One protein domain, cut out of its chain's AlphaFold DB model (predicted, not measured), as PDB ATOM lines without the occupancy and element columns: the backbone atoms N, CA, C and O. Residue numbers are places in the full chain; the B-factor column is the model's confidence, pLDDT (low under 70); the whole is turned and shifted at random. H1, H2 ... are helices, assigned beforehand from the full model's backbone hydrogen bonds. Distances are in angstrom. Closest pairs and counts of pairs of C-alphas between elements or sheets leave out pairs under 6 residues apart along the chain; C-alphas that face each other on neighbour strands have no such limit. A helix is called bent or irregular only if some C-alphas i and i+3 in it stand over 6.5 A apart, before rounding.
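Overview. This is residues 8 to 150 of the 158 residues of an uncharacterized protein of Acinetobacter colistiniresistens (UniProt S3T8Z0). An elongated body of helices is built round H5 in the middle, with H3, H6 and the second arm of the bent helix H8 packed on it. H4 meets H5 near its last residues alone and reaches away along the long axis, while H1, H2 and H7 gather at the opposite end. The printed part has 143 residues with eight named helices, H1 to H8 in chain order, and no named strand: the class is all helix, the packing part aligned, part crossed. The whole is compact, with a radius of gyration of the C-alphas of 15.1 A and spans of 46 by 29 by 26 A.

Arrangement. Start at H1, residues 11 to 14, which touches H7, residues 114 to 121; the closest C-alphas, of Tyr 14 and Ala 120, are 5.7 A apart. H2, residues 18 to 21, is close to H7 but not clearly touching, with C-alphas 18 and 121 at 5.8 A. Next, H3, residues 32 to 43, touches H5, residues 80 to 93, closest at C-alphas 37 and 86, 5.2 A, at a steep tilt of 44 degrees, the same way. H4, residues 54 to 72, forms a helical hairpin with H5, opposite ways at a shallow tilt of 20 degrees; residues 71 to 72 alone touch it, closest at C-alphas 71 and 83, 6.6 A. H6, residues 99 to 111, touches H5 with residues 105 to 109 alone, closest at C-alphas 84 and 105, 6.6 A. Residues 125 to 143 were assigned by hydrogen bonds as one helix, H8, but it is bent: C-alphas 133 and 136 are 6.7 A apart, and its arms are H8a, residues 125 to 133, and H8b, residues 136 to 143. H8b touches H5, closest at C-alphas 89 and 138, 6.0 A. Each O i to N i+4 pair is within hydrogen-bond range in H3, H4, H5, H7, H8a and H8b, and 7 of 9 are in H6; H1 and H2 are too short for such a pair.

Along the chain. Find C-alpha 11 at (-50.153, 55.113, 7.197), where H1 begins. From C-alpha 54 at (-22.906, 27.266, 19.783), H4 runs 25.7 A; H5 is 20.1 A long, H6 19.8 A and H3 15.7 A. H8b ends at C-alpha 143, (-43.633, 42.866, 26.359).

Size, cuts and confidence. The C-alphas of Ser 53 and Ala 119 are the two farthest apart, 47.1 A. The printed part has no cut, and no link is long. Look at residues 69 to 75 for pLDDT under 70; the mean of the printed part is 88.1.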
ATOM      1  N   LEU A   8     -40.738  52.839   7.571       72.62
ATOM      2  CA  LEU A   8     -41.569  51.631   7.510       72.62
ATOM      3  C   LEU A   8     -42.944  51.853   8.158       72.62
ATOM      4  O   LEU A   8     -43.925  51.279   7.697       72.62
ATOM      5  N   LEU A   9     -43.027  52.720   9.173       84.00
ATOM      6  CA  LEU A   9     -44.248  53.023   9.930       84.00
ATOM      7  C   LEU A   9     -45.017  54.198   9.307       84.00
ATOM      8  O   LEU A   9     -45.115  55.276   9.892       84.00
ATOM      9  N   SER A  10     -45.524  54.007   8.090       86.69
ATOM     10  CA  SER A  10     -46.341  55.011   7.401       86.69
ATOM     11  C   SER A  10     -47.752  54.500   7.172       86.69
ATOM     12  O   SER A  10     -47.947  53.412   6.636       86.69
ATOM     13  N   ASP A  11     -48.734  55.341   7.481       90.06
ATOM     14  CA  ASP A  11     -50.153  55.113   7.197       90.06
ATOM     15  C   ASP A  11     -50.466  54.901   5.703       90.06
ATOM     16  O   ASP A  11     -51.568  54.485   5.348       90.06
ATOM     17  N   GLU A  12     -49.506  55.154   4.811       89.88
ATOM     18  CA  GLU A  12     -49.598  54.775   3.398       89.88
ATOM     19  C   GLU A  12     -49.847  53.276   3.204       89.88
ATOM     20  O   GLU A  12     -50.424  52.905   2.184       89.88
ATOM     21  N   ILE A  13     -49.497  52.422   4.179       90.12
ATOM     22  CA  ILE A  13     -49.801  50.991   4.079       90.12
ATOM     23  C   ILE A  13     -51.289  50.684   3.970       90.12
ATOM     24  O   ILE A  13     -51.599  49.569   3.600       90.12
ATOM     25  N   TYR A  14     -52.180  51.612   4.338       92.31
ATOM     26  CA  TYR A  14     -53.635  51.450   4.240       92.31
ATOM     27  C   TYR A  14     -54.194  52.013   2.924       92.31
ATOM     28  O   TYR A  14     -55.396  51.943   2.684       92.31
ATOM     29  N   LEU A  15     -53.338  52.646   2.116       92.31
ATOM     30  CA  LEU A  15     -53.687  53.281   0.844       92.31
ATOM     31  C   LEU A  15     -53.210  52.469  -0.363       92.31
ATOM     32  O   LEU A  15     -53.554  52.811  -1.492       92.31
ATOM     33  N   PHE A  16     -52.397  51.433  -0.142       89.62
ATOM     34  CA  PHE A  16     -51.983  50.528  -1.208       89.62
ATOM     35  C   PHE A  16     -53.171  49.755  -1.768       89.62
ATOM     36  O   PHE A  16     -54.161  49.525  -1.065       89.62
ATOM     37  N   ASN A  17     -53.045  49.320  -3.020       88.88
ATOM     38  CA  ASN A  17     -54.060  48.483  -3.637       88.88
ATOM     39  C   ASN A  17     -54.132  47.146  -2.892       88.88
ATOM     40  O   ASN A  17     -53.171  46.706  -2.257       88.88
ATOM     41  N   ARG A  18     -55.282  46.477  -2.951       84.69
ATOM     42  CA  ARG A  18     -55.476  45.203  -2.246       84.69
ATOM     43  C   ARG A  18     -54.501  44.130  -2.735       84.69
ATOM     44  O   ARG A  18     -54.051  43.311  -1.944       84.69
ATOM     45  N   GLU A  19     -54.130  44.183  -4.005       85.44
ATOM     46  CA  GLU A  19     -53.151  43.318  -4.662       85.44
ATOM     47  C   GLU A  19     -51.739  43.484  -4.082       85.44
ATOM     48  O   GLU A  19     -50.946  42.545  -4.115       85.44
ATOM     49  N   ASP A  20     -51.438  44.630  -3.465       84.19
ATOM     50  CA  ASP A  20     -50.163  44.872  -2.780       84.19
ATOM     51  C   ASP A  20     -50.074  44.130  -1.426       84.19
ATOM     52  O   ASP A  20     -49.030  44.166  -0.768       84.19
ATOM     53  N   ARG A  21     -51.147  43.432  -1.000       85.56
ATOM     54  CA  ARG A  21     -51.116  42.443   0.097       85.56
ATOM     55  C   ARG A  21     -50.527  41.092  -0.322       85.56
ATOM     56  O   ARG A  21     -50.577  40.152   0.463       85.56
ATOM     57  N   TYR A  22     -49.977  40.975  -1.530       81.75
ATOM     58  CA  TYR A  22     -49.389  39.732  -2.014       81.75
ATOM     59  C   TYR A  22     -48.316  39.181  -1.062       81.75
ATOM     60  O   TYR A  22     -47.365  39.869  -0.685       81.75
ATOM     61  N   TRP A  23     -48.472  37.906  -0.723       81.81
ATOM     62  CA  TRP A  23     -47.452  37.070  -0.109       81.81
ATOM     63  C   TRP A  23     -47.045  36.022  -1.136       81.81
ATOM     64  O   TRP A  23     -47.900  35.541  -1.875       81.81
ATOM     65  N   GLU A  24     -45.754  35.690  -1.217       74.56
ATOM     66  CA  GLU A  24     -45.157  34.965  -2.354       74.56
ATOM     67  C   GLU A  24     -45.847  33.639  -2.719       74.56
ATOM     68  O   GLU A  24     -45.705  33.181  -3.855       74.56
ATOM     69  N   PHE A  25     -46.635  33.076  -1.799       71.62
ATOM     70  CA  PHE A  25     -47.333  31.799  -1.931       71.62
ATOM     71  C   PHE A  25     -48.870  31.888  -1.944       71.62
ATOM     72  O   PHE A  25     -49.514  30.847  -2.040       71.62
ATOM     73  N   THR A  26     -49.473  33.081  -1.863       73.56
ATOM     74  CA  THR A  26     -50.937  33.225  -1.709       73.56
ATOM     75  C   THR A  26     -51.536  34.330  -2.568       73.56
ATOM     76  O   THR A  26     -50.908  35.354  -2.843       73.56
ATOM     77  N   SER A  27     -52.806  34.166  -2.926       73.81
ATOM     78  CA  SER A  27     -53.581  35.222  -3.584       73.81
ATOM     79  C   SER A  27     -54.105  36.267  -2.586       73.81
ATOM     80  O   SER A  27     -54.236  36.007  -1.393       73.81
ATOM     81  N   PHE A  28     -54.452  37.464  -3.067       72.25
ATOM     82  CA  PHE A  28     -54.979  38.559  -2.230       72.25
ATOM     83  C   PHE A  28     -56.393  38.300  -1.664       72.25
ATOM     84  O   PHE A  28     -56.873  39.060  -0.815       72.25
ATOM     85  N   ASP A  29     -57.074  37.260  -2.156       77.12
ATOM     86  CA  ASP A  29     -58.389  36.812  -1.689       77.12
ATOM     87  C   ASP A  29     -58.307  35.699  -0.633       77.12
ATOM     88  O   ASP A  29     -59.318  35.373  -0.011       77.12
ATOM     89  N   GLU A  30     -57.120  35.138  -0.402       85.44
ATOM     90  CA  GLU A  30     -56.903  34.111   0.613       85.44
ATOM     91  C   GLU A  30     -56.623  34.717   2.000       85.44
ATOM     92  O   GLU A  30     -56.203  35.876   2.104       85.44
ATOM     93  N   PRO A  31     -56.829  33.945   3.086       89.62
ATOM     94  CA  PRO A  31     -56.459  34.333   4.448       89.62
ATOM     95  C   PRO A  31     -54.930  34.391   4.640       89.62
ATOM     96  O   PRO A  31     -54.334  33.531   5.290       89.62
ATOM     97  N   ILE A  32     -54.287  35.412   4.073       90.56
ATOM     98  CA  ILE A  32     -52.826  35.589   4.045       90.56
ATOM     99  C   ILE A  32     -52.196  35.405   5.435       90.56
ATOM    100  O   ILE A  32     -51.210  34.688   5.569       90.56
ATOM    101  N   TYR A  33     -52.770  36.006   6.480       92.19
ATOM    102  CA  TYR A  33     -52.262  35.890   7.850       92.19
ATOM    103  C   TYR A  33     -52.238  34.444   8.366       92.19
ATOM    104  O   TYR A  33     -51.244  34.022   8.962       92.19
ATOM    105  N   LEU A  34     -53.323  33.695   8.146       90.69
ATOM    106  CA  LEU A  34     -53.416  32.300   8.579       90.69
ATOM    107  C   LEU A  34     -52.400  31.447   7.820       90.69
ATOM    108  O   LEU A  34     -51.680  30.658   8.428       90.69
ATOM    109  N   GLN A  35     -52.275  31.685   6.515       89.62
ATOM    110  CA  GLN A  35     -51.377  30.915   5.669       89.62
ATOM    111  C   GLN A  35     -49.903  31.181   5.976       89.62
ATOM    112  O   GLN A  35     -49.121  30.240   6.047       89.62
ATOM    113  N   MET A  36     -49.529  32.434   6.262       88.62
ATOM    114  CA  MET A  36     -48.179  32.766   6.725       88.62
ATOM    115  C   MET A  36     -47.791  31.988   7.975       88.62
ATOM    116  O   MET A  36     -46.663  31.515   8.082       88.62
ATOM    117  N   TYR A  37     -48.703  31.878   8.944       85.62
ATOM    118  CA  TYR A  37     -48.410  31.158  10.176       85.62
ATOM    119  C   TYR A  37     -48.114  29.677   9.908       85.62
ATOM    120  O   TYR A  37     -47.146  29.145  10.454       85.62
ATOM    121  N   ASP A  38     -48.891  29.046   9.028       87.38
ATOM    122  CA  ASP A  38     -48.662  27.665   8.601       87.38
ATOM    123  C   ASP A  38     -47.354  27.518   7.808       87.38
ATOM    124  O   ASP A  38     -46.577  26.596   8.067       87.38
ATOM    125  N   ASP A  39     -47.051  28.459   6.911       85.62
ATOM    126  CA  ASP A  39     -45.795  28.488   6.155       85.62
ATOM    127  C   ASP A  39     -44.585  28.542   7.095       85.62
ATOM    128  O   ASP A  39     -43.606  27.818   6.895       85.62
ATOM    129  N   TRP A  40     -44.643  29.338   8.169       86.12
ATOM    130  CA  TRP A  40     -43.555  29.392   9.149       86.12
ATOM    131  C   TRP A  40     -43.302  28.045   9.822       86.12
ATOM    132  O   TRP A  40     -42.148  27.682  10.043       86.12
ATOM    133  N   LEU A  41     -44.361  27.285  10.109       82.94
ATOM    134  CA  LEU A  41     -44.250  25.947  10.696       82.94
ATOM    135  C   LEU A  41     -43.607  24.936   9.740       82.94
ATOM    136  O   LEU A  41     -42.997  23.971  10.202       82.94
ATOM    137  N   VAL A  42     -43.747  25.144   8.430       83.19
ATOM    138  CA  VAL A  42     -43.203  24.258   7.394       83.19
ATOM    139  C   VAL A  42     -41.768  24.630   7.032       83.19
ATOM    140  O   VAL A  42     -40.917  23.749   6.895       83.19
ATOM    141  N   TYR A  43     -41.500  25.921   6.854       80.62
ATOM    142  CA  TYR A  43     -40.278  26.403   6.214       80.62
ATOM    143  C   TYR A  43     -39.217  26.885   7.196       80.62
ATOM    144  O   TYR A  43     -38.031  26.810   6.884       80.62
ATOM    145  N   VAL A  44     -39.610  27.333   8.387       82.50
ATOM    146  CA  VAL A  44     -38.666  27.822   9.396       82.50
ATOM    147  C   VAL A  44     -38.450  26.723  10.421       82.50
ATOM    148  O   VAL A  44     -39.394  26.218  11.031       82.50
ATOM    149  N   CYS A  45     -37.194  26.348  10.640       84.00
ATOM    150  CA  CYS A  45     -36.839  25.305  11.599       84.00
ATOM    151  C   CYS A  45     -35.902  25.857  12.669       84.00
ATOM    152  O   CYS A  45     -34.691  25.699  12.589       84.00
ATOM    153  N   ILE A  46     -36.447  26.466  13.721       83.50
ATOM    154  CA  ILE A  46     -35.638  26.851  14.885       83.50
ATOM    155  C   ILE A  46     -35.583  25.673  15.873       83.50
ATOM    156  O   ILE A  46     -36.626  25.249  16.368       83.50
ATOM    157  N   PRO A  47     -34.406  25.123  16.222       82.38
ATOM    158  CA  PRO A  47     -34.333  24.070  17.229       82.38
ATOM    159  C   PRO A  47     -34.837  24.577  18.585       82.38
ATOM    160  O   PRO A  47     -34.360  25.592  19.091       82.38
ATOM    161  N   LYS A  48     -35.757  23.843  19.229       81.75
ATOM    162  CA  LYS A  48     -36.251  24.175  20.588       81.75
ATOM    163  C   LYS A  48     -35.137  24.220  21.635       81.75
ATOM    164  O   LYS A  48     -35.297  24.780  22.714       81.75
ATOM    165  N   ASP A  49     -34.013  23.593  21.331       85.31
ATOM    166  CA  ASP A  49     -32.833  23.500  22.163       85.31
ATOM    167  C   ASP A  49     -31.654  24.307  21.618       85.31
ATOM    168  O   ASP A  49     -30.502  23.989  21.910       85.31
ATOM    169  N   TRP A  50     -31.936  25.397  20.903       87.44
ATOM    170  CA  TRP A  50     -30.944  26.332  20.371       87.44
ATOM    171  C   TRP A  50     -29.885  26.781  21.399       87.44
ATOM    172  O   TRP A  50     -28.761  27.094  21.013       87.44
ATOM    173  N   ARG A  51     -30.203  26.761  22.705       86.94
ATOM    174  CA  ARG A  51     -29.279  27.077  23.817       86.94
ATOM    175  C   ARG A  51     -28.252  25.986  24.143       86.94
ATOM    176  O   ARG A  51     -27.344  26.250  24.928       86.94
ATOM    177  N   LYS A  52     -28.396  24.760  23.629       88.38
ATOM    178  CA  LYS A  52     -27.547  23.624  24.031       88.38
ATOM    179  C   LYS A  52     -26.130  23.699  23.475       88.38
ATOM    180  O   LYS A  52     -25.219  23.186  24.122       88.38
ATOM    181  N   SER A  53     -25.928  24.301  22.306       90.38
ATOM    182  CA  SER A  53     -24.597  24.460  21.724       90.38
ATOM    183  C   SER A  53     -24.462  25.746  20.908       90.38
ATOM    184  O   SER A  53     -25.440  26.350  20.468       90.38
ATOM    185  N   ALA A  54     -23.212  26.156  20.682       88.50
ATOM    186  CA  ALA A  54     -22.906  27.266  19.783       88.50
ATOM    187  C   ALA A  54     -23.370  26.982  18.341       88.50
ATOM    188  O   ALA A  54     -23.792  27.894  17.642       88.50
ATOM    189  N   GLU A  55     -23.334  25.718  17.915       89.94
ATOM    190  CA  GLU A  55     -23.785  25.289  16.590       89.94
ATOM    191  C   GLU A  55     -25.305  25.422  16.435       89.94
ATOM    192  O   GLU A  55     -25.772  25.983  15.446       89.94
ATOM    193  N   THR A  56     -26.084  24.982  17.431       88.75
ATOM    194  CA  THR A  56     -27.549  25.112  17.399       88.75
ATOM    195  C   THR A  56     -27.991  26.570  17.474       88.75
ATOM    196  O   THR A  56     -28.965  26.948  16.827       88.75
ATOM    197  N   LEU A  57     -27.257  27.397  18.224       88.06
ATOM    198  CA  LEU A  57     -27.471  28.840  18.263       88.06
ATOM    199  C   LEU A  57     -27.191  29.475  16.898       88.06
ATOM    200  O   LEU A  57     -28.005  30.253  16.412       88.06
ATOM    201  N   GLU A  58     -26.064  29.148  16.267       89.19
ATOM    202  CA  GLU A  58     -25.700  29.705  14.962       89.19
ATOM    203  C   GLU A  58     -26.673  29.275  13.859       89.19
ATOM    204  O   GLU A  58     -27.041  30.080  13.005       89.19
ATOM    205  N   TYR A  59     -27.146  28.030  13.900       88.44
ATOM    206  CA  TYR A  59     -28.196  27.562  13.002       88.44
ATOM    207  C   TYR A  59     -29.502  28.348  13.200       88.44
ATOM    208  O   TYR A  59     -30.011  28.927  12.243       88.44
ATOM    209  N   ALA A  60     -29.985  28.479  14.443       87.06
ATOM    210  CA  ALA A  60     -31.182  29.265  14.755       87.06
ATOM    211  C   ALA A  60     -31.058  30.732  14.307       87.06
ATOM    212  O   ALA A  60     -32.008  31.305  13.776       87.06
ATOM    213  N   ARG A  61     -29.873  31.337  14.468       86.62
ATOM    214  CA  ARG A  61     -29.579  32.692  13.979       86.62
ATOM    215  C   ARG A  61     -29.685  32.790  12.463       86.62
ATOM    216  O   ARG A  61     -30.264  33.758  11.984       86.62
ATOM    217  N   LYS A  62     -29.147  31.821  11.717       86.44
ATOM    218  CA  LYS A  62     -29.201  31.803  10.245       86.44
ATOM    219  C   LYS A  62     -30.621  31.631   9.723       86.44
ATOM    220  O   LYS A  62     -31.014  32.391   8.845       86.44
ATOM    221  N   GLU A  63     -31.373  30.691  10.288       85.50
ATOM    222  CA  GLU A  63     -32.791  30.485   9.966       85.50
ATOM    223  C   GLU A  63     -33.581  31.765  10.229       85.50
ATOM    224  O   GLU A  63     -34.265  32.280   9.344       85.50
ATOM    225  N   PHE A  64     -33.392  32.354  11.416       85.44
ATOM    226  CA  PHE A  64     -34.038  33.609  11.762       85.44
ATOM    227  C   PHE A  64     -33.668  34.717  10.778       85.44
ATOM    228  O   PHE A  64     -34.547  35.408  10.283       85.44
ATOM    229  N   LEU A  65     -32.378  34.900  10.487       80.56
ATOM    230  CA  LEU A  65     -31.882  35.946   9.596       80.56
ATOM    231  C   LEU A  65     -32.430  35.790   8.176       80.56
ATOM    232  O   LEU A  65     -32.821  36.788   7.579       80.56
ATOM    233  N   HIS A  66     -32.463  34.568   7.642       80.62
ATOM    234  CA  HIS A  66     -32.957  34.293   6.296       80.62
ATOM    235  C   HIS A  66     -34.409  34.750   6.145       80.62
ATOM    236  O   HIS A  66     -34.700  35.574   5.277       80.62
ATOM    237  N   TYR A  67     -35.283  34.285   7.040       75.06
ATOM    238  CA  TYR A  67     -36.711  34.581   6.966       75.06
ATOM    239  C   TYR A  67     -37.055  35.987   7.440       75.06
ATOM    240  O   TYR A  67     -37.908  36.644   6.852       75.06
ATOM    241  N   PHE A  68     -36.366  36.507   8.451       74.12
ATOM    242  CA  PHE A  68     -36.557  37.880   8.902       74.12
ATOM    243  C   PHE A  68     -36.087  38.893   7.851       74.12
ATOM    244  O   PHE A  68     -36.784  39.859   7.566       74.12
ATOM    245  N   ILE A  69     -34.942  38.688   7.196       68.50
ATOM    246  CA  ILE A  69     -34.514  39.600   6.127       68.50
ATOM    247  C   ILE A  69     -35.436  39.516   4.910       68.50
ATOM    248  O   ILE A  69     -35.761  40.569   4.355       68.50
ATOM    249  N   SER A  70     -35.873  38.319   4.513       64.69
ATOM    250  CA  SER A  70     -36.763  38.165   3.355       64.69
ATOM    251  C   SER A  70     -38.164  38.730   3.602       64.69
ATOM    252  O   SER A  70     -38.723  39.349   2.702       64.69
ATOM    253  N   SER A  71     -38.709  38.582   4.814       61.31
ATOM    254  CA  SER A  71     -40.092  38.980   5.126       61.31
ATOM    255  C   SER A  71     -40.264  40.426   5.596       61.31
ATOM    256  O   SER A  71     -41.346  40.988   5.437       61.31
ATOM    257  N   VAL A  72     -39.238  41.042   6.194       59.38
ATOM    258  CA  VAL A  72     -39.449  42.223   7.049       59.38
ATOM    259  C   VAL A  72     -38.637  43.460   6.650       59.38
ATOM    260  O   VAL A  72     -39.060  44.584   6.933       59.38
ATOM    261  N   PHE A  73     -37.479  43.309   6.004       55.22
ATOM    262  CA  PHE A  73     -36.542  44.431   5.864       55.22
ATOM    263  C   PHE A  73     -36.541  45.152   4.520       55.22
ATOM    264  O   PHE A  73     -35.854  46.169   4.391       55.22
ATOM    265  N   THR A  74     -37.278  44.674   3.524       54.25
ATOM    266  CA  THR A  74     -37.062  45.142   2.150       54.25
ATOM    267  C   THR A  74     -38.168  46.032   1.598       54.25
ATOM    268  O   THR A  74     -37.876  46.807   0.685       54.25
ATOM    269  N   THR A  75     -39.383  46.041   2.164       62.19
ATOM    270  CA  THR A  75     -40.474  46.800   1.530       62.19
ATOM    271  C   THR A  75     -41.582  47.242   2.484       62.19
ATOM    272  O   THR A  75     -42.233  46.444   3.148       62.19
ATOM    273  N   ARG A  76     -41.847  48.554   2.490       73.50
ATOM    274  CA  ARG A  76     -43.082  49.149   3.015       73.50
ATOM    275  C   ARG A  76     -44.236  48.740   2.099       73.50
ATOM    276  O   ARG A  76     -44.344  49.280   0.999       73.50
ATOM    277  N   ASN A  77     -45.066  47.804   2.540       83.19
ATOM    278  CA  ASN A  77     -46.198  47.277   1.780       83.19
ATOM    279  C   ASN A  77     -47.384  46.968   2.705       83.19
ATOM    280  O   ASN A  77     -47.281  47.068   3.930       83.19
ATOM    281  N   ALA A  78     -48.513  46.594   2.108       88.75
ATOM    282  CA  ALA A  78     -49.723  46.272   2.849       88.75
ATOM    283  C   ALA A  78     -49.573  44.994   3.695       88.75
ATOM    284  O   ALA A  78     -50.283  44.827   4.679       88.75
ATOM    285  N   VAL A  79     -48.657  44.087   3.351       88.94
ATOM    286  CA  VAL A  79     -48.506  42.798   4.042       88.94
ATOM    287  C   VAL A  79     -47.650  42.874   5.316       88.94
ATOM    288  O   VAL A  79     -47.771  42.021   6.196       88.94
ATOM    289  N   LEU A  80     -46.844  43.932   5.463       88.19
ATOM    290  CA  LEU A  80     -45.904  44.145   6.565       88.19
ATOM    291  C   LEU A  80     -46.475  43.806   7.960       88.19
ATOM    292  O   LEU A  80     -45.886  42.957   8.630       88.19
ATOM    293  N   PRO A  81     -47.593  44.394   8.434       91.31
ATOM    294  CA  PRO A  81     -48.090  44.094   9.779       91.31
ATOM    295  C   PRO A  81     -48.488  42.621   9.971       91.31
ATOM    296  O   PRO A  81     -48.281  42.076  11.056       91.31
ATOM    297  N   LEU A  82     -48.998  41.949   8.930       92.06
ATOM    298  CA  LEU A  82     -49.389  40.534   8.992       92.06
ATOM    299  C   LEU A  82     -48.166  39.616   9.080       92.06
ATOM    300  O   LEU A  82     -48.145  38.690   9.896       92.06
ATOM    301  N   ALA A  83     -47.129  39.905   8.289       89.31
ATOM    302  CA  ALA A  83     -45.862  39.177   8.326       89.31
ATOM    303  C   ALA A  83     -45.201  39.300   9.706       89.31
ATOM    304  O   ALA A  83     -44.800  38.304  10.306       89.31
ATOM    305  N   TRP A  84     -45.175  40.510  10.267       91.19
ATOM    306  CA  TRP A  84     -44.653  40.735  11.612       91.19
ATOM    307  C   TRP A  84     -45.465  40.031  12.693       91.19
ATOM    308  O   TRP A  84     -44.872  39.446  13.601       91.19
ATOM    309  N   LEU A  85     -46.798  40.052  12.619       94.75
ATOM    310  CA  LEU A  85     -47.638  39.384  13.611       94.75
ATOM    311  C   LEU A  85     -47.458  37.864  13.567       94.75
ATOM    312  O   LEU A  85     -47.216  37.246  14.605       94.75
ATOM    313  N   SER A  86     -47.551  37.266  12.376       93.12
ATOM    314  CA  SER A  86     -47.439  35.813  12.192       93.12
ATOM    315  C   SER A  86     -46.053  35.304  12.590       93.12
ATOM    316  O   SER A  86     -45.948  34.334  13.343       93.12
ATOM    317  N   TYR A  87     -44.993  36.006  12.180       90.56
ATOM    318  CA  TYR A  87     -43.627  35.619  12.511       90.56
ATOM    319  C   TYR A  87     -43.326  35.807  14.002       90.56
ATOM    320  O   TYR A  87     -42.762  34.915  14.632       90.56
ATOM    321  N   THR A  88     -43.777  36.909  14.618       93.06
ATOM    322  CA  THR A  88     -43.619  37.121  16.072       93.06
ATOM    323  C   THR A  88     -44.319  36.017  16.869       93.06
ATOM    324  O   THR A  88     -43.744  35.478  17.818       93.06
ATOM    325  N   LYS A  89     -45.537  35.629  16.468       94.69
ATOM    326  CA  LYS A  89     -46.267  34.507  17.073       94.69
ATOM    327  C   LYS A  89     -45.484  33.195  16.956       94.69
ATOM    328  O   LYS A  89     -45.375  32.462  17.939       94.69
ATOM    329  N   TYR A  90     -44.917  32.912  15.784       91.62
ATOM    330  CA  TYR A  90     -44.099  31.720  15.550       91.62
ATOM    331  C   TYR A  90     -42.856  31.687  16.458       91.62
ATOM    332  O   TYR A  90     -42.660  30.722  17.199       91.62
ATOM    333  N   VAL A  91     -42.052  32.755  16.483       90.31
ATOM    334  CA  VAL A  91     -40.784  32.777  17.239       90.31
ATOM    335  C   VAL A  91     -40.996  32.741  18.759       90.31
ATOM    336  O   VAL A  91     -40.210  32.116  19.476       90.31
ATOM    337  N   LEU A  92     -42.099  33.322  19.253       93.25
ATOM    338  CA  LEU A  92     -42.539  33.172  20.646       93.25
ATOM    339  C   LEU A  92     -42.870  31.709  20.976       93.25
ATOM    340  O   LEU A  92     -42.445  31.205  22.016       93.25
ATOM    341  N   GLY A  93     -43.568  31.005  20.078       91.38
ATOM    342  CA  GLY A  93     -43.878  29.579  20.228       91.38
ATOM    343  C   GLY A  93     -42.639  28.674  20.260       91.38
ATOM    344  O   GLY A  93     -42.674  27.597  20.861       91.38
ATOM    345  N   MET A  94     -41.532  29.126  19.667       89.25
ATOM    346  CA  MET A  94     -40.252  28.410  19.628       89.25
ATOM    347  C   MET A  94     -39.295  28.767  20.782       89.25
ATOM    348  O   MET A  94     -38.202  28.207  20.847       89.25
ATOM    349  N   ASP A  95     -39.685  29.663  21.701       90.62
ATOM    350  CA  ASP A  95     -38.830  30.196  22.788       90.62
ATOM    351  C   ASP A  95     -37.499  30.782  22.261       90.62
ATOM    352  O   ASP A  95     -36.453  30.695  22.916       90.62
ATOM    353  N   TYR A  96     -37.519  31.367  21.055       90.38
ATOM    354  CA  TYR A  96     -36.363  31.990  20.407       90.38
ATOM    355  C   TYR A  96     -36.688  33.432  20.017       90.38
ATOM    356  O   TYR A  96     -37.216  33.698  18.946       90.38
ATOM    357  N   VAL A  97     -36.354  34.386  20.884       92.31
ATOM    358  CA  VAL A  97     -36.570  35.816  20.621       92.31
ATOM    359  C   VAL A  97     -35.223  36.529  20.703       92.31
ATOM    360  O   VAL A  97     -34.684  36.637  21.805       92.31
ATOM    361  N   PRO A  98     -34.642  37.001  19.586       90.06
ATOM    362  CA  PRO A  98     -33.441  37.831  19.635       90.06
ATOM    363  C   PRO A  98     -33.687  39.149  20.378       90.06
ATOM    364  O   PRO A  98     -34.750  39.761  20.249       90.06
ATOM    365  N   SER A  99     -32.708  39.612  21.155       89.44
ATOM    366  CA  SER A  99     -32.867  40.813  21.991       89.44
ATOM    367  C   SER A  99     -33.116  42.104  21.195       89.44
ATOM    368  O   SER A  99     -33.799  43.007  21.669       89.44
ATOM    369  N   ASP A 100     -32.568  42.208  19.986       86.31
ATOM    370  CA  ASP A 100     -32.749  43.348  19.077       86.31
ATOM    371  C   ASP A 100     -34.069  43.288  18.286       86.31
ATOM    372  O   ASP A 100     -34.612  44.331  17.915       86.31
ATOM    373  N   PHE A 101     -34.640  42.095  18.106       88.44
ATOM    374  CA  PHE A 101     -35.937  41.895  17.456       88.44
ATOM    375  C   PHE A 101     -37.106  42.471  18.261       88.44
ATOM    376  O   PHE A 101     -37.997  43.094  17.684       88.44
ATOM    377  N   GLN A 102     -37.105  42.298  19.590       90.12
ATOM    378  CA  GLN A 102     -38.241  42.650  20.453       90.12
ATOM    379  C   GLN A 102     -38.698  44.101  20.255       90.12
ATOM    380  O   GLN A 102     -39.877  44.369  20.033       90.12
ATOM    381  N   SER A 103     -37.749  45.039  20.307       88.19
ATOM    382  CA  SER A 103     -38.042  46.469  20.164       88.19
ATOM    383  C   SER A 103     -38.633  46.821  18.796       88.19
ATOM    384  O   SER A 103     -39.408  47.769  18.678       88.19
ATOM    385  N   LEU A 104     -38.275  46.051  17.770       86.88
ATOM    386  CA  LEU A 104     -38.683  46.258  16.390       86.88
ATOM    387  C   LEU A 104     -40.098  45.726  16.152       86.88
ATOM    388  O   LEU A 104     -40.952  46.459  15.654       86.88
ATOM    389  N   ALA A 105     -40.349  44.493  16.598       91.00
ATOM    390  CA  ALA A 105     -41.664  43.865  16.553       91.00
ATOM    391  C   ALA A 105     -42.695  44.682  17.334       91.00
ATOM    392  O   ALA A 105     -43.761  44.975  16.800       91.00
ATOM    393  N   LEU A 106     -42.369  45.131  18.553       94.06
ATOM    394  CA  LEU A 106     -43.290  45.952  19.346       94.06
ATOM    395  C   LEU A 106     -43.700  47.226  18.607       94.06
ATOM    396  O   LEU A 106     -44.889  47.497  18.500       94.06
ATOM    397  N   LYS A 107     -42.747  47.962  18.023       91.12
ATOM    398  CA  LYS A 107     -43.062  49.203  17.301       91.12
ATOM    399  C   LYS A 107     -44.033  48.993  16.139       91.12
ATOM    400  O   LYS A 107     -44.878  49.850  15.917       91.12
ATOM    401  N   ILE A 108     -43.910  47.892  15.398       91.44
ATOM    402  CA  ILE A 108     -44.791  47.606  14.254       91.44
ATOM    403  C   ILE A 108     -46.147  47.094  14.720       91.44
ATOM    404  O   ILE A 108     -47.171  47.573  14.243       91.44
ATOM    405  N   LEU A 109     -46.167  46.160  15.671       95.12
ATOM    406  CA  LEU A 109     -47.409  45.563  16.157       95.12
ATOM    407  C   LEU A 109     -48.262  46.559  16.950       95.12
ATOM    408  O   LEU A 109     -49.480  46.515  16.853       95.12
ATOM    409  N   GLU A 110     -47.650  47.474  17.704       96.31
ATOM    410  CA  GLU A 110     -48.377  48.540  18.410       96.31
ATOM    411  C   GLU A 110     -48.873  49.648  17.475       96.31
ATOM    412  O   GLU A 110     -49.856  50.314  17.787       96.31
ATOM    413  N   TRP A 111     -48.197  49.858  16.345       94.88
ATOM    414  CA  TRP A 111     -48.633  50.796  15.310       94.88
ATOM    415  C   TRP A 111     -49.757  50.226  14.431       94.88
ATOM    416  O   TRP A 111     -50.521  50.986  13.834       94.88
ATOM    417  N   PHE A 112     -49.864  48.901  14.338       95.62
ATOM    418  CA  PHE A 112     -50.829  48.240  13.473       95.62
ATOM    419  C   PHE A 112     -52.280  48.497  13.915       95.62
ATOM    420  O   PHE A 112     -52.739  47.996  14.941       95.62
ATOM    421  N   ASP A 113     -53.021  49.243  13.094       97.25
ATOM    422  CA  ASP A 113     -54.441  49.526  13.282       97.25
ATOM    423  C   ASP A 113     -55.282  48.513  12.494       97.25
ATOM    424  O   ASP A 113     -55.505  48.655  11.288       97.25
ATOM    425  N   LEU A 114     -55.740  47.470  13.191       97.75
ATOM    426  CA  LEU A 114     -56.528  46.390  12.596       97.75
ATOM    427  C   LEU A 114     -57.867  46.875  12.025       97.75
ATOM    428  O   LEU A 114     -58.292  46.384  10.982       97.75
ATOM    429  N   GLU A 115     -58.538  47.828  12.672       97.81
ATOM    430  CA  GLU A 115     -59.839  48.319  12.198       97.81
ATOM    431  C   GLU A 115     -59.671  49.100  10.894       97.81
ATOM    432  O   GLU A 115     -60.420  48.910   9.930       97.81
ATOM    433  N   ARG A 116     -58.628  49.934  10.821       97.25
ATOM    434  CA  ARG A 116     -58.274  50.639   9.589       97.25
ATOM    435  C   ARG A 116     -57.821  49.682   8.491       97.25
ATOM    436  O   ARG A 116     -58.174  49.880   7.330       97.25
ATOM    437  N   TYR A 117     -57.085  48.634   8.848       96.06
ATOM    438  CA  TYR A 117     -56.674  47.596   7.909       96.06
ATOM    439  C   TYR A 117     -57.870  46.819   7.348       96.06
ATOM    440  O   TYR A 117     -57.950  46.603   6.139       96.06
ATOM    441  N   GLN A 118     -58.840  46.474   8.201       95.94
ATOM    442  CA  GLN A 118     -60.094  45.845   7.787       95.94
ATOM    443  C   GLN A 118     -60.871  46.731   6.814       95.94
ATOM    444  O   GLN A 118     -61.355  46.241   5.795       95.94
ATOM    445  N   ALA A 119     -60.966  48.032   7.096       95.88
ATOM    446  CA  ALA A 119     -61.644  48.983   6.219       95.88
ATOM    447  C   ALA A 119     -60.941  49.149   4.859       95.88
ATOM    448  O   ALA A 119     -61.610  49.315   3.841       95.88
ATOM    449  N   ALA A 120     -59.606  49.096   4.828       94.88
ATOM    450  CA  ALA A 120     -58.831  49.208   3.593       94.88
ATOM    451  C   ALA A 120     -58.947  47.948   2.720       94.88
ATOM    452  O   ALA A 120     -59.136  48.037   1.506       94.88
ATOM    453  N   TYR A 121     -58.865  46.768   3.336       93.38
ATOM    454  CA  TYR A 121     -58.611  45.519   2.613       93.38
ATOM    455  C   TYR A 121     -59.739  44.503   2.632       93.38
ATOM    456  O   TYR A 121     -59.651  43.524   1.891       93.38
ATOM    457  N   HIS A 122     -60.793  44.755   3.414       92.88
ATOM    458  CA  HIS A 122     -61.982  43.911   3.510       92.88
ATOM    459  C   HIS A 122     -61.606  42.444   3.755       92.88
ATOM    460  O   HIS A 122     -61.889  41.578   2.925       92.88
ATOM    461  N   LEU A 123     -60.914  42.172   4.868       92.44
ATOM    462  CA  LEU A 123     -60.428  40.825   5.155       92.44
ATOM    463  C   LEU A 123     -61.592  39.829   5.235       92.44
ATOM    464  O   LEU A 123     -62.676  40.194   5.719       92.44
ATOM    465  N   PRO A 124     -61.363  38.560   4.852       93.31
ATOM    466  CA  PRO A 124     -62.228  37.464   5.255       93.31
ATOM    467  C   PRO A 124     -62.443  37.477   6.774       93.31
ATOM    468  O   PRO A 124     -61.503  37.694   7.538       93.31
ATOM    469  N   GLN A 125     -63.676  37.217   7.217       94.19
ATOM    470  CA  GLN A 125     -64.046  37.309   8.637       94.19
ATOM    471  C   GLN A 125     -63.164  36.426   9.532       94.19
ATOM    472  O   GLN A 125     -62.739  36.858  10.597       94.19
ATOM    473  N   GLU A 126     -62.846  35.215   9.069       95.25
ATOM    474  CA  GLU A 126     -61.967  34.281   9.775       95.25
ATOM    475  C   GLU A 126     -60.552  34.849   9.980       95.25
ATOM    476  O   GLU A 126     -59.995  34.744  11.072       95.25
ATOM    477  N   GLU A 127     -59.992  35.507   8.958       94.94
ATOM    478  CA  GLU A 127     -58.678  36.153   9.036       94.94
ATOM    479  C   GLU A 127     -58.706  37.316  10.036       94.94
ATOM    480  O   GLU A 127     -57.842  37.414  10.911       94.94
ATOM    481  N   TYR A 128     -59.725  38.175   9.945       97.00
ATOM    482  CA  TYR A 128     -59.895  39.310  10.851       97.00
ATOM    483  C   TYR A 128     -60.028  38.861  12.312       97.00
ATOM    484  O   TYR A 128     -59.351  39.409  13.185       97.00
ATOM    485  N   ASP A 129     -60.849  37.844  12.588       98.06
ATOM    486  CA  ASP A 129     -61.056  37.336  13.947       98.06
ATOM    487  C   ASP A 129     -59.782  36.704  14.525       98.06
ATOM    488  O   ASP A 129     -59.468  36.920  15.701       98.06
ATOM    489  N   ALA A 130     -59.004  35.995  13.700       97.88
ATOM    490  CA  ALA A 130     -57.713  35.447  14.105       97.88
ATOM    491  C   ALA A 130     -56.713  36.556  14.467       97.88
ATOM    492  O   ALA A 130     -56.130  36.529  15.552       97.88
ATOM    493  N   ILE A 131     -56.575  37.584  13.622       98.25
ATOM    494  CA  ILE A 131     -55.687  38.723  13.898       98.25
ATOM    495  C   ILE A 131     -56.137  39.467  15.159       98.25
ATOM    496  O   ILE A 131     -55.315  39.797  16.015       98.25
ATOM    497  N   LYS A 132     -57.446  39.701  15.309       98.50
ATOM    498  CA  LYS A 132     -58.035  40.380  16.471       98.50
ATOM    499  C   LYS A 132     -57.761  39.642  17.776       98.50
ATOM    500  O   LYS A 132     -57.568  40.281  18.812       98.50
ATOM    501  N   HIS A 133     -57.747  38.314  17.731       98.44
ATOM    502  CA  HIS A 133     -57.386  37.474  18.864       98.44
ATOM    503  C   HIS A 133     -55.878  37.512  19.148       98.44
ATOM    504  O   HIS A 133     -55.464  37.758  20.282       98.44
ATOM    505  N   ASP A 134     -55.057  37.291  18.122       98.44
ATOM    506  CA  ASP A 134     -53.620  37.070  18.274       98.44
ATOM    507  C   ASP A 134     -52.836  38.355  18.557       98.44
ATOM    508  O   ASP A 134     -51.936  38.344  19.396       98.44
ATOM    509  N   LEU A 135     -53.175  39.473  17.909       98.50
ATOM    510  CA  LEU A 135     -52.444  40.740  18.024       98.50
ATOM    511  C   LEU A 135     -52.224  41.196  19.481       98.50
ATOM    512  O   LEU A 135     -51.064  41.368  19.875       98.50
ATOM    513  N   PRO A 136     -53.263  41.350  20.329       98.44
ATOM    514  CA  PRO A 136     -53.059  41.762  21.717       98.44
ATOM    515  C   PRO A 136     -52.293  40.719  22.546       98.44
ATOM    516  O   PRO A 136     -51.519  41.091  23.433       98.44
ATOM    517  N   LEU A 137     -52.473  39.423  22.267       98.38
ATOM    518  CA  LEU A 137     -51.781  38.348  22.981       98.38
ATOM    519  C   LEU A 137     -50.286  38.339  22.667       98.38
ATOM    520  O   LEU A 137     -49.472  38.284  23.589       98.38
ATOM    521  N   VAL A 138     -49.929  38.446  21.388       98.19
ATOM    522  CA  VAL A 138     -48.543  38.494  20.913       98.19
ATOM    523  C   VAL A 138     -47.833  39.728  21.462       98.19
ATOM    524  O   VAL A 138     -46.741  39.597  22.013       98.19
ATOM    525  N   ILE A 139     -48.465  40.909  21.409       98.38
ATOM    526  CA  ILE A 139     -47.907  42.136  22.003       98.38
ATOM    527  C   ILE A 139     -47.655  41.936  23.502       98.38
ATOM    528  O   ILE A 139     -46.572  42.252  23.998       98.38
ATOM    529  N   ASN A 140     -48.633  41.396  24.235       98.25
ATOM    530  CA  ASN A 140     -48.500  41.190  25.673       98.25
ATOM    531  C   ASN A 140     -47.399  40.174  26.017       98.25
ATOM    532  O   ASN A 140     -46.609  40.415  26.930       98.25
ATOM    533  N   GLN A 141     -47.312  39.059  25.290       97.69
ATOM    534  CA  GLN A 141     -46.250  38.069  25.484       97.69
ATOM    535  C   GLN A 141     -44.874  38.651  25.171       97.69
ATOM    536  O   GLN A 141     -43.940  38.442  25.939       97.69
ATOM    537  N   LEU A 142     -44.756  39.427  24.093       96.25
ATOM    538  CA  LEU A 142     -43.497  40.041  23.700       96.25
ATOM    539  C   LEU A 142     -43.033  41.090  24.720       96.25
ATOM    540  O   LEU A 142     -41.850  41.124  25.050       96.25
ATOM    541  N   LYS A 143     -43.942  41.905  25.276       96.81
ATOM    542  CA  LYS A 143     -43.633  42.866  26.359       96.81
ATOM    543  C   LYS A 143     -43.150  42.190  27.637       96.81
ATOM    544  O   LYS A 143     -42.269  42.715  28.308       96.81
ATOM    545  N   ASN A 144     -43.743  41.046  27.967       96.81
ATOM    546  CA  ASN A 144     -43.472  40.311  29.200       96.81
ATOM    547  C   ASN A 144     -42.519  39.125  28.987       96.81
ATOM    548  O   ASN A 144     -42.445  38.236  29.838       96.81
ATOM    549  N   TYR A 145     -41.810  39.081  27.855       96.50
ATOM    550  CA  TYR A 145     -40.901  37.984  27.555       96.50
ATOM    551  C   TYR A 145     -39.744  37.970  28.573       96.50
ATOM    552  O   TYR A 145     -39.140  39.023  28.808       96.50
ATOM    553  N   PRO A 146     -39.425  36.825  29.210       94.75
ATOM    554  CA  PRO A 146     -38.428  36.791  30.275       94.75
ATOM    555  C   PRO A 146     -37.039  37.223  29.796       94.75
ATOM    556  O   PRO A 146     -36.539  36.747  28.778       94.75
ATOM    557  N   VAL A 147     -36.398  38.114  30.557       91.00
ATOM    558  CA  VAL A 147     -35.111  38.721  30.175       91.00
ATOM    559  C   VAL A 147     -34.000  37.675  30.028       91.00
ATOM    560  O   VAL A 147     -33.154  37.773  29.145       91.00
ATOM    561  N   ASP A 148     -34.023  36.636  30.856       91.25
ATOM    562  CA  ASP A 148     -33.087  35.509  30.838       91.25
ATOM    563  C   ASP A 148     -33.312  34.538  29.665       91.25
ATOM    564  O   ASP A 148     -32.505  33.631  29.438       91.25
ATOM    565  N   LYS A 149     -34.399  34.719  28.906       91.94
ATOM    566  CA  LYS A 149     -34.748  33.885  27.756       91.94
ATOM    567  C   LYS A 149     -34.427  34.499  26.399       91.94
ATOM    568  O   LYS A 149     -34.599  33.816  25.384       91.94
ATOM    569  N   PHE A 150     -33.982  35.754  26.349       92.88
ATOM    570  CA  PHE A 150     -33.589  36.362  25.081       92.88
ATOM    571  C   PHE A 150     -32.426  35.599  24.444       92.88
ATOM    572  O   PHE A 150     -31.445  35.239  25.100       92.88
TER     573      PHE A 150